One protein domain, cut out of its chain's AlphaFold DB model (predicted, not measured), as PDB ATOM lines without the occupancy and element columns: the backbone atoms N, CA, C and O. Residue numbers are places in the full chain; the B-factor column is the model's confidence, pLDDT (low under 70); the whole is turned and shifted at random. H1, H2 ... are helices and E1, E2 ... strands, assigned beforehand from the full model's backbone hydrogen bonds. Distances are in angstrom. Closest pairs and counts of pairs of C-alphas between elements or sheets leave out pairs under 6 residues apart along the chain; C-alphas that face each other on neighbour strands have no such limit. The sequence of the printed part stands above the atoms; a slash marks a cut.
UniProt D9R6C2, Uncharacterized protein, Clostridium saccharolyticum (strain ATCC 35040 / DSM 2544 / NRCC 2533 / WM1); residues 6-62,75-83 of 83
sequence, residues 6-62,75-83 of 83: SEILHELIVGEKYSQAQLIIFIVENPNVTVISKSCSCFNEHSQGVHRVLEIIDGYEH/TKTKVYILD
ATOM      1  N   SER A   6      54.255  29.942-108.026       66.81
ATOM      2  CA  SER A   6      52.946  30.073-108.676       66.81
ATOM      3  C   SER A   6      52.738  29.169-109.896       66.81
ATOM      4  O   SER A   6      51.608  29.010-110.349       66.81
ATOM      5  N   GLU A   7      53.811  28.623-110.469       67.12
ATOM      6  CA  GLU A   7      53.774  27.740-111.642       67.12
ATOM      7  C   GLU A   7      53.753  26.257-111.247       67.12
ATOM      8  O   GLU A   7      53.491  25.394-112.086       67.12
ATOM      9  N   ILE A   8      54.014  25.954-109.970       77.25
ATOM     10  CA  ILE A   8      54.068  24.588-109.461       77.25
ATOM     11  C   ILE A   8      52.643  24.100-109.200       77.25
ATOM     12  O   ILE A   8      51.941  24.554-108.293       77.25
ATOM     13  N   LEU A   9      52.209  23.127-109.997       84.38
ATOM     14  CA  LEU A   9      50.976  22.397-109.733       84.38
ATOM     15  C   LEU A   9      51.168  21.534-108.478       84.38
ATOM     16  O   LEU A   9      52.083  20.714-108.408       84.38
ATOM     17  N   HIS A  10      50.299  21.724-107.489       84.62
ATOM     18  CA  HIS A  10      50.315  20.953-106.240       84.62
ATOM     19  C   HIS A  10      49.421  19.708-106.330       84.62
ATOM     20  O   HIS A  10      49.654  18.700-105.667       84.62
ATOM     21  N   GLU A  11      48.391  19.767-107.171       89.69
ATOM     22  CA  GLU A  11      47.448  18.683-107.413       89.69
ATOM     23  C   GLU A  11      46.898  18.805-108.838       89.69
ATOM     24  O   GLU A  11      46.773  19.912-109.366       89.69
ATOM     25  N   LEU A  12      46.586  17.668-109.463       92.25
ATOM     26  CA  LEU A  12      45.854  17.632-110.728       92.25
ATOM     27  C   LEU A  12      44.381  17.329-110.457       92.25
ATOM     28  O   LEU A  12      44.060  16.553-109.560       92.25
ATOM     29  N   ILE A  13      43.483  17.892-111.262       94.25
ATOM     30  CA  ILE A  13      42.036  17.778-111.064       94.25
ATOM     31  C   ILE A  13      41.428  16.881-112.143       94.25
ATOM     32  O   ILE A  13      41.694  17.047-113.334       94.25
ATOM     33  N   VAL A  14      40.571  15.936-111.734       95.50
ATOM     34  CA  VAL A  14      39.848  15.058-112.667       95.50
ATOM     35  C   VAL A  14      39.052  15.890-113.666       95.50
ATOM     36  O   VAL A  14      38.251  16.749-113.304       95.50
ATOM     37  N   GLY A  15      39.235  15.589-114.945       94.00
ATOM     38  CA  GLY A  15      38.553  16.251-116.041       94.00
ATOM     39  C   GLY A  15      39.284  17.469-116.602       94.00
ATOM     40  O   GLY A  15      38.960  17.839-117.735       94.00
ATOM     41  N   GLU A  16      40.263  18.036-115.891       95.50
ATOM     42  CA  GLU A  16      41.106  19.124-116.393       95.50
ATOM     43  C   GLU A  16      42.179  18.624-117.364       95.50
ATOM     44  O   GLU A  16      42.490  17.431-117.429       95.50
ATOM     45  N   LYS A  17      42.711  19.557-118.162       93.88
ATOM     46  CA  LYS A  17      43.751  19.302-119.159       93.88
ATOM     47  C   LYS A  17      45.023  20.042-118.783       93.88
ATOM     48  O   LYS A  17      44.969  21.239-118.516       93.88
ATOM     49  N   TYR A  18      46.147  19.349-118.877       92.62
ATOM     50  CA  TYR A  18      47.468  19.898-118.592       92.62
ATOM     51  C   TYR A  18      48.398  19.669-119.779       92.62
ATOM     52  O   TYR A  18      48.285  18.664-120.487       92.62
ATOM     53  N   SER A  19      49.310  20.608-120.018       91.44
ATOM     54  CA  SER A  19      50.357  20.438-121.027       91.44
ATOM     55  C   SER A  19      51.403  19.425-120.564       91.44
ATOM     56  O   SER A  19      51.595  19.203-119.367       91.44
ATOM     57  N   GLN A  20      52.136  18.827-121.505       90.69
ATOM     58  CA  GLN A  20      53.238  17.928-121.149       90.69
ATOM     59  C   GLN A  20      54.303  18.621-120.287       90.69
ATOM     60  O   GLN A  20      54.804  18.010-119.347       90.69
ATOM     61  N   ALA A  21      54.589  19.903-120.530       89.19
ATOM     62  CA  ALA A  21      55.498  20.687-119.693       89.19
ATOM     63  C   ALA A  21      54.998  20.802-118.239       89.19
ATOM     64  O   ALA A  21      55.764  20.568-117.308       89.19
ATOM     65  N   GLN A  22      53.706  21.085-118.039       89.88
ATOM     66  CA  GLN A  22      53.094  21.140-116.706       89.88
ATOM     67  C   GLN A  22      53.163  19.792-115.980       89.88
ATOM     68  O   GLN A  22      53.465  19.750-114.791       89.88
ATOM     69  N   LEU A  23      52.923  18.690-116.693       90.56
ATOM     70  CA  LEU A  23      52.991  17.340-116.131       90.56
ATOM     71  C   LEU A  23      54.420  16.937-115.755       90.56
ATOM     72  O   LEU A  23      54.619  16.304-114.723       90.56
ATOM     73  N   ILE A  24      55.418  17.323-116.556       89.88
ATOM     74  CA  ILE A  24      56.833  17.094-116.238       89.88
ATOM     75  C   ILE A  24      57.210  17.835-114.952       89.88
ATOM     76  O   ILE A  24      57.774  17.220-114.049       89.88
ATOM     77  N   ILE A  25      56.851  19.120-114.838       89.94
ATOM     78  CA  ILE A  25      57.089  19.913-113.620       89.94
ATOM     79  C   ILE A  25      56.381  19.264-112.426       89.94
ATOM     80  O   ILE A  25      56.999  19.043-111.390       89.94
ATOM     81  N   PHE A  26      55.113  18.882-112.591       91.12
ATOM     82  CA  PHE A  26      54.331  18.223-111.550       91.12
ATOM     83  C   PHE A  26      55.014  16.953-111.021       91.12
ATOM     84  O   PHE A  26      55.108  16.777-109.810       91.12
ATOM     85  N   ILE A  27      55.525  16.092-111.905       89.69
ATOM     86  CA  ILE A  27      56.209  14.848-111.517       89.69
ATOM     87  C   ILE A  27      57.518  15.137-110.768       89.69
ATOM     88  O   ILE A  27      57.839  14.431-109.814       89.69
ATOM     89  N   VAL A  28      58.276  16.150-111.195       88.56
ATOM     90  CA  VAL A  28      59.556  16.513-110.567       88.56
ATOM     91  C   VAL A  28      59.343  17.096-109.169       88.56
ATOM     92  O   VAL A  28      60.050  16.715-108.239       88.56
ATOM     93  N   GLU A  29      58.354  17.974-109.010       88.94
ATOM     94  CA  GLU A  29      58.101  18.685-107.751       88.94
ATOM     95  C   GLU A  29      57.298  17.854-106.733       88.94
ATOM     96  O   GLU A  29      57.320  18.143-105.537       88.94
ATOM     97  N   ASN A  30      56.621  16.781-107.163       88.12
ATOM     98  CA  ASN A  30      55.792  15.940-106.295       88.12
ATOM     99  C   ASN A  30      56.316  14.487-106.231       88.12
ATOM    100  O   ASN A  30      55.755  13.593-106.858       88.12
ATOM    101  N   PRO A  31      57.345  14.174-105.421       83.56
ATOM    102  CA  PRO A  31      58.025  12.868-105.449       83.56
ATOM    103  C   PRO A  31      57.167  11.665-105.005       83.56
ATOM    104  O   PRO A  31      57.545  10.518-105.241       83.56
ATOM    105  N   ASN A  32      56.021  11.906-104.360       86.81
ATOM    106  CA  ASN A  32      55.084  10.871-103.899       86.81
ATOM    107  C   ASN A  32      53.878  10.686-104.838       86.81
ATOM    108  O   ASN A  32      52.841  10.163-104.416       86.81
ATOM    109  N   VAL A  33      53.987  11.124-106.094       89.31
ATOM    110  CA  VAL A  33      52.947  10.922-107.106       89.31
ATOM    111  C   VAL A  33      53.448  10.047-108.239       89.31
ATOM    112  O   VAL A  33      54.630  10.053-108.583       89.31
ATOM    113  N   THR A  34      52.519   9.324-108.847       89.94
ATOM    114  CA  THR A  34      52.788   8.510-110.031       89.94
ATOM    115  C   THR A  34      51.808   8.910-111.120       89.94
ATOM    116  O   THR A  34      50.599   8.913-110.903       89.94
ATOM    117  N   VAL A  35      52.318   9.271-112.294       90.69
ATOM    118  CA  VAL A  35      51.500   9.654-113.450       90.69
ATOM    119  C   VAL A  35      51.565   8.538-114.485       90.69
ATOM    120  O   VAL A  35      52.649   8.150-114.916       90.69
ATOM    121  N   ILE A  36      50.404   8.029-114.887       89.88
ATOM    122  CA  ILE A  36      50.256   6.970-115.885       89.88
ATOM    123  C   ILE A  36      49.465   7.545-117.058       89.88
ATOM    124  O   ILE A  36      48.283   7.843-116.915       89.88
ATOM    125  N   SER A  37      50.090   7.690-118.226       89.56
ATOM    126  CA  SER A  37      49.357   7.990-119.463       89.56
ATOM    127  C   SER A  37      48.896   6.695-120.126       89.56
ATOM    128  O   SER A  37      49.610   5.690-120.119       89.56
ATOM    129  N   LYS A  38      47.696   6.722-120.714       87.25
ATOM    130  CA  LYS A  38      47.212   5.655-121.601       87.25
ATOM    131  C   LYS A  38      47.925   5.653-122.955       87.25
ATOM    132  O   LYS A  38      47.876   4.644-123.659       87.25
ATOM    133  N   SER A  39      48.606   6.740-123.307       81.00
ATOM    134  CA  SER A  39      49.507   6.795-124.452       81.00
ATOM    135  C   SER A  39      50.824   6.075-124.160       81.00
ATOM    136  O   SER A  39      51.378   6.155-123.066       81.00
ATOM    137  N   CYS A  40      51.381   5.413-125.174       72.69
ATOM    138  CA  CYS A  40      52.722   4.827-125.098       72.69
ATOM    139  C   CYS A  40      53.845   5.861-125.310       72.69
ATOM    140  O   CYS A  40      55.020   5.497-125.305       72.69
ATOM    141  N   SER A  41      53.510   7.127-125.570       76.31
ATOM    142  CA  SER A  41      54.496   8.185-125.789       76.31
ATOM    143  C   SER A  41      55.005   8.765-124.472       76.31
ATOM    144  O   SER A  41      54.222   9.085-123.582       76.31
ATOM    145  N   CYS A  42      56.318   8.966-124.375       77.88
ATOM    146  CA  CYS A  42      56.908   9.731-123.280       77.88
ATOM    147  C   CYS A  42      56.476  11.201-123.352       77.88
ATOM    148  O   CYS A  42      56.306  11.752-124.445       77.88
ATOM    149  N   PHE A  43      56.371  11.856-122.194       83.06
ATOM    150  CA  PHE A  43      56.214  13.307-122.152       83.06
ATOM    151  C   PHE A  43      57.472  13.994-122.688       83.06
ATOM    152  O   PHE A  43      58.596  13.599-122.374       83.06
ATOM    153  N   ASN A  44      57.269  15.025-123.500       82.00
ATOM    154  CA  ASN A  44      58.313  15.852-124.082       82.00
ATOM    155  C   ASN A  44      57.997  17.323-123.779       82.00
ATOM    156  O   ASN A  44      56.914  17.811-124.093       82.00
ATOM    157  N   GLU A  45      58.957  18.032-123.190       78.56
ATOM    158  CA  GLU A  45      58.824  19.438-122.786       78.56
ATOM    159  C   GLU A  45      58.536  20.400-123.949       78.56
ATOM    160  O   GLU A  45      57.913  21.440-123.754       78.56
ATOM    161  N   HIS A  46      58.936  20.043-125.172       81.88
ATOM    162  CA  HIS A  46      58.694  20.838-126.378       81.88
ATOM    163  C   HIS A  46      57.401  20.453-127.108       81.88
ATOM    164  O   HIS A  46      57.039  21.073-128.111       81.88
ATOM    165  N   SER A  47      56.705  19.419-126.635       83.56
ATOM    166  CA  SER A  47      55.435  18.993-127.208       83.56
ATOM    167  C   SER A  47      54.322  19.972-126.848       83.56
ATOM    168  O   SER A  47      54.183  20.394-125.703       83.56
ATOM    169  N   GLN A  48      53.464  20.262-127.824       83.00
ATOM    170  CA  GLN A  48      52.207  20.993-127.614       83.00
ATOM    171  C   GLN A  48      51.065  20.063-127.162       83.00
ATOM    172  O   GLN A  48      49.903  20.464-127.128       83.00
ATOM    173  N   GLY A  49      51.380  18.800-126.858       85.69
ATOM    174  CA  GLY A  49      50.416  17.825-126.371       85.69
ATOM    175  C   GLY A  49      49.788  18.261-125.050       85.69
ATOM    176  O   GLY A  49      50.470  18.744-124.142       85.69
ATOM    177  N   VAL A  50      48.479  18.049-124.947       90.56
ATOM    178  CA  VAL A  50      47.721  18.198-123.706       90.56
ATOM    179  C   VAL A  50      47.104  16.861-123.347       90.56
ATOM    180  O   VAL A  50      46.616  16.158-124.230       90.56
ATOM    181  N   HIS A  51      47.112  16.541-122.058       92.19
ATOM    182  CA  HIS A  51      46.502  15.329-121.536       92.19
ATOM    183  C   HIS A  51      45.426  15.677-120.522       92.19
ATOM    184  O   HIS A  51      45.583  16.603-119.721       92.19
ATOM    185  N   ARG A  52      44.326  14.933-120.562       94.50
ATOM    186  CA  ARG A  52      43.222  15.059-119.620       94.50
ATOM    187  C   ARG A  52      43.404  14.086-118.467       94.50
ATOM    188  O   ARG A  52      43.623  12.898-118.692       94.50
ATOM    189  N   VAL A  53      43.220  14.561-117.239       95.12
ATOM    190  CA  VAL A  53      43.149  13.675-116.070       95.12
ATOM    191  C   VAL A  53      41.837  12.912-116.113       95.12
ATOM    192  O   VAL A  53      40.755  13.502-116.102       95.12
ATOM    193  N   LEU A  54      41.931  11.592-116.171       95.25
ATOM    194  CA  LEU A  54      40.785  10.695-116.214       95.25
ATOM    195  C   LEU A  54      40.400  10.214-114.819       95.25
ATOM    196  O   LEU A  54      39.216  10.117-114.513       95.25
ATOM    197  N   GLU A  55      41.396   9.914-113.988       94.94
ATOM    198  CA  GLU A  55      41.191   9.295-112.682       94.94
ATOM    199  C   GLU A  55      42.337   9.644-111.728       94.94
ATOM    200  O   GLU A  55      43.480   9.824-112.155       94.94
ATOM    201  N   ILE A  56      42.017   9.729-110.436       94.62
ATOM    202  CA  ILE A  56      42.979   9.900-109.347       94.62
ATOM    203  C   ILE A  56      42.725   8.788-108.338       94.62
ATOM    204  O   ILE A  56      41.596   8.610-107.883       94.62
ATOM    205  N   ILE A  57      43.773   8.048-107.993       93.81
ATOM    206  CA  ILE A  57      43.711   6.903-107.091       93.81
ATOM    207  C   ILE A  57      44.677   7.148-105.936       93.81
ATOM    208  O   ILE A  57      45.885   7.257-106.137       93.81
ATOM    209  N   ASP A  58      44.153   7.191-104.717       90.94
ATOM    210  CA  ASP A  58      44.969   7.207-103.506       90.94
ATOM    211  C   ASP A  58      45.275   5.777-103.067       90.94
ATOM    212  O   ASP A  58      44.372   4.961-102.870       90.94
ATOM    213  N   GLY A  59      46.553   5.457-102.880       87.12
ATOM    214  CA  GLY A  59      46.936   4.098-102.534       87.12
ATOM    215  C   GLY A  59      48.369   3.950-102.058       87.12
ATOM    216  O   GLY A  59      48.997   4.878-101.557       87.12
ATOM    217  N   TYR A  60      48.861   2.727-102.189       84.19
ATOM    218  CA  TYR A  60      50.204   2.323-101.811       84.19
ATOM    219  C   TYR A  60      50.826   1.634-103.019       84.19
ATOM    220  O   TYR A  60      50.390   0.552-103.415       84.19
ATOM    221  N   GLU A  61      51.807   2.278-103.644       78.44
ATOM    222  CA  GLU A  61      52.452   1.716-104.824       78.44
ATOM    223  C   GLU A  61      53.517   0.692-104.411       78.44
ATOM    224  O   GLU A  61      54.524   1.021-103.783       78.44
ATOM    225  N   HIS A  62      53.318  -0.569-104.790       76.88
ATOM    226  CA  HIS A  62      54.332  -1.604-104.623       76.88
ATOM    227  C   HIS A  62      55.338  -1.539-105.776       76.88
ATOM    228  O   HIS A  62      55.068  -2.018-106.876       76.88
ATOM    229  N   THR A  75      54.927   4.848 -97.493       80.75
ATOM    230  CA  THR A  75      54.259   6.113 -97.816       80.75
ATOM    231  C   THR A  75      53.070   5.895 -98.746       80.75
ATOM    232  O   THR A  75      53.112   5.059 -99.648       80.75
ATOM    233  N   LYS A  76      51.993   6.661 -98.518       85.19
ATOM    234  CA  LYS A  76      50.879   6.747 -99.466       85.19
ATOM    235  C   LYS A  76      51.348   7.439-100.740       85.19
ATOM    236  O   LYS A  76      52.067   8.435-100.678       85.19
ATOM    237  N   THR A  77      50.893   6.925-101.868       88.31
ATOM    238  CA  THR A  77      51.159   7.444-103.207       88.31
ATOM    239  C   THR A  77      49.833   7.837-103.840       88.31
ATOM    240  O   THR A  77      48.845   7.110-103.704       88.31
ATOM    241  N   LYS A  78      49.809   8.970-104.542       92.56
ATOM    242  CA  LYS A  78      48.656   9.381-105.350       92.56
ATOM    243  C   LYS A  78      48.957   9.099-106.822       92.56
ATOM    244  O   LYS A  78      49.963   9.569-107.354       92.56
ATOM    245  N   VAL A  79      48.120   8.287-107.460       92.31
ATOM    246  CA  VAL A  79      48.277   7.865-108.855       92.31
ATOM    247  C   VAL A  79      47.299   8.640-109.729       92.31
ATOM    248  O   VAL A  79      46.097   8.612-109.484       92.31
ATOM    249  N   TYR A  80      47.806   9.302-110.762       93.88
ATOM    250  CA  TYR A  80      47.019  10.059-111.732       93.88
ATOM    251  C   TYR A  80      47.007   9.316-113.064       93.88
ATOM    252  O   TYR A  80      48.067   9.058-113.636       93.88
ATOM    253  N   ILE A  81      45.820   8.986-113.573       93.19
ATOM    254  CA  ILE A  81      45.653   8.362-114.890       93.19
ATOM    255  C   ILE A  81      45.252   9.425-115.905       93.19
ATOM    256  O   ILE A  81      44.257  10.127-115.717       93.19
ATOM    257  N   LEU A  82      46.011   9.514-116.992       93.94
ATOM    258  CA  LEU A  82      45.806  10.445-118.097       93.94
ATOM    259  C   LEU A  82      45.397   9.708-119.383       93.94
ATOM    260  O   LEU A  82      45.622   8.500-119.505       93.94
ATOM    261  N   ASP A  83      44.802  10.424-120.338       90.50
ATOM    262  CA  ASP A  83      44.541   9.914-121.695       90.50
ATOM    263  C   ASP A  83      45.810   9.707-122.549       90.50
ATOM    264  O   ASP A  83      46.917  10.193-122.193       90.50
TER     265      ASP A  83
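What this domain is: This is residues 6 to 62 and 75 to 83 of the 83 residues of an uncharacterized protein of Clostridium saccharolyticum (strain ATCC 35040 / DSM 2544 / NRCC 2533 / WM1) (UniProt D9R6C2). A four-stranded sheet, E1, E3, E4 and E2, is curled like part of a barrel, and the single named helix, H1, packs on it at the open side between the edge strands E1 and E2. The long link, residues 38 to 49, loops round from E2 to E3. The printed part has 66 residues, with one named helix and four named strands in the order E1, H1, E2, E3, E4; the sheet is mixed, and the class is mixed, helices and strands. The whole is compact, with a radius of gyration of the C-alphas of 11.3 A, and rounded, spanning 33 by 27 by 20 A.

How they stand to each other: The sheet is strongly twisted and runs E1, residues 17 to 19, E3, residues 50 to 59, E4, residues 77 to 82, and E2, residues 33 to 37. From edge to edge the strands' lines turn by 94 degrees and the way across turns by 101 degrees. E3 bends by 57 degrees at residue 54, and its pairing is staggered: residues 50 to 52 pair with E1, residues 53 to 59 with E4. E1 and E3 are antiparallel, with N 18 and O 51 within hydrogen-bond range at 2.9 A. E3 and E4 are antiparallel at 150 degrees, with N 57 and O 79 at 2.8 A. E4 and E2 are parallel at 20 degrees, with N 36 and O 80 at 2.8 A. E1 is apart from E2 and from E4; E2 and E3 are only just apart, 8.1 A at their closest. H1, residues 20 to 29, is on the sheet at a height over the sheet of 7.4 A, in two layers, a helix on one face of a sheet. It is over none of the strands, but only just: 2 of its C-alphas fall on E1. Its closest C-alphas to E2 are those of Ile 27 and Val 33, 6.7 A. Every O i to N i+4 pair in H1 is within hydrogen-bond range. E1, H1 and E2 form a split strand-helix-strand unit, two strands running the same way with E3 and E4 between them, its crossover right-handed.

Where its parts are: E1 begins at C-alpha 17, (43.751, 19.302, -119.159), and is 7.0 A long. H1 measures 14.3 A and E2 13.2 A. E3, the longest strand, measures 25.4 A from C-alpha 50 at (47.721, 18.198, -123.706). E4 is 16.1 A long and ends at C-alpha 82, (45.806, 10.445, -118.097).

The domain as a whole: The C-alphas farthest apart, those of Gln 48 and Thr 75, are 33.4 A apart. Residues 63 to 74 are not printed; across this cut, in the link from E3 to E4, C-alphas 62 and 75 are 10.3 A apart. The links E1 to H1 and H1 to E2 are tight; E2 to E3 is long, with 12 residues. The mean pLDDT of the printed part is 87.5, and residues 6 to 7 are under 70.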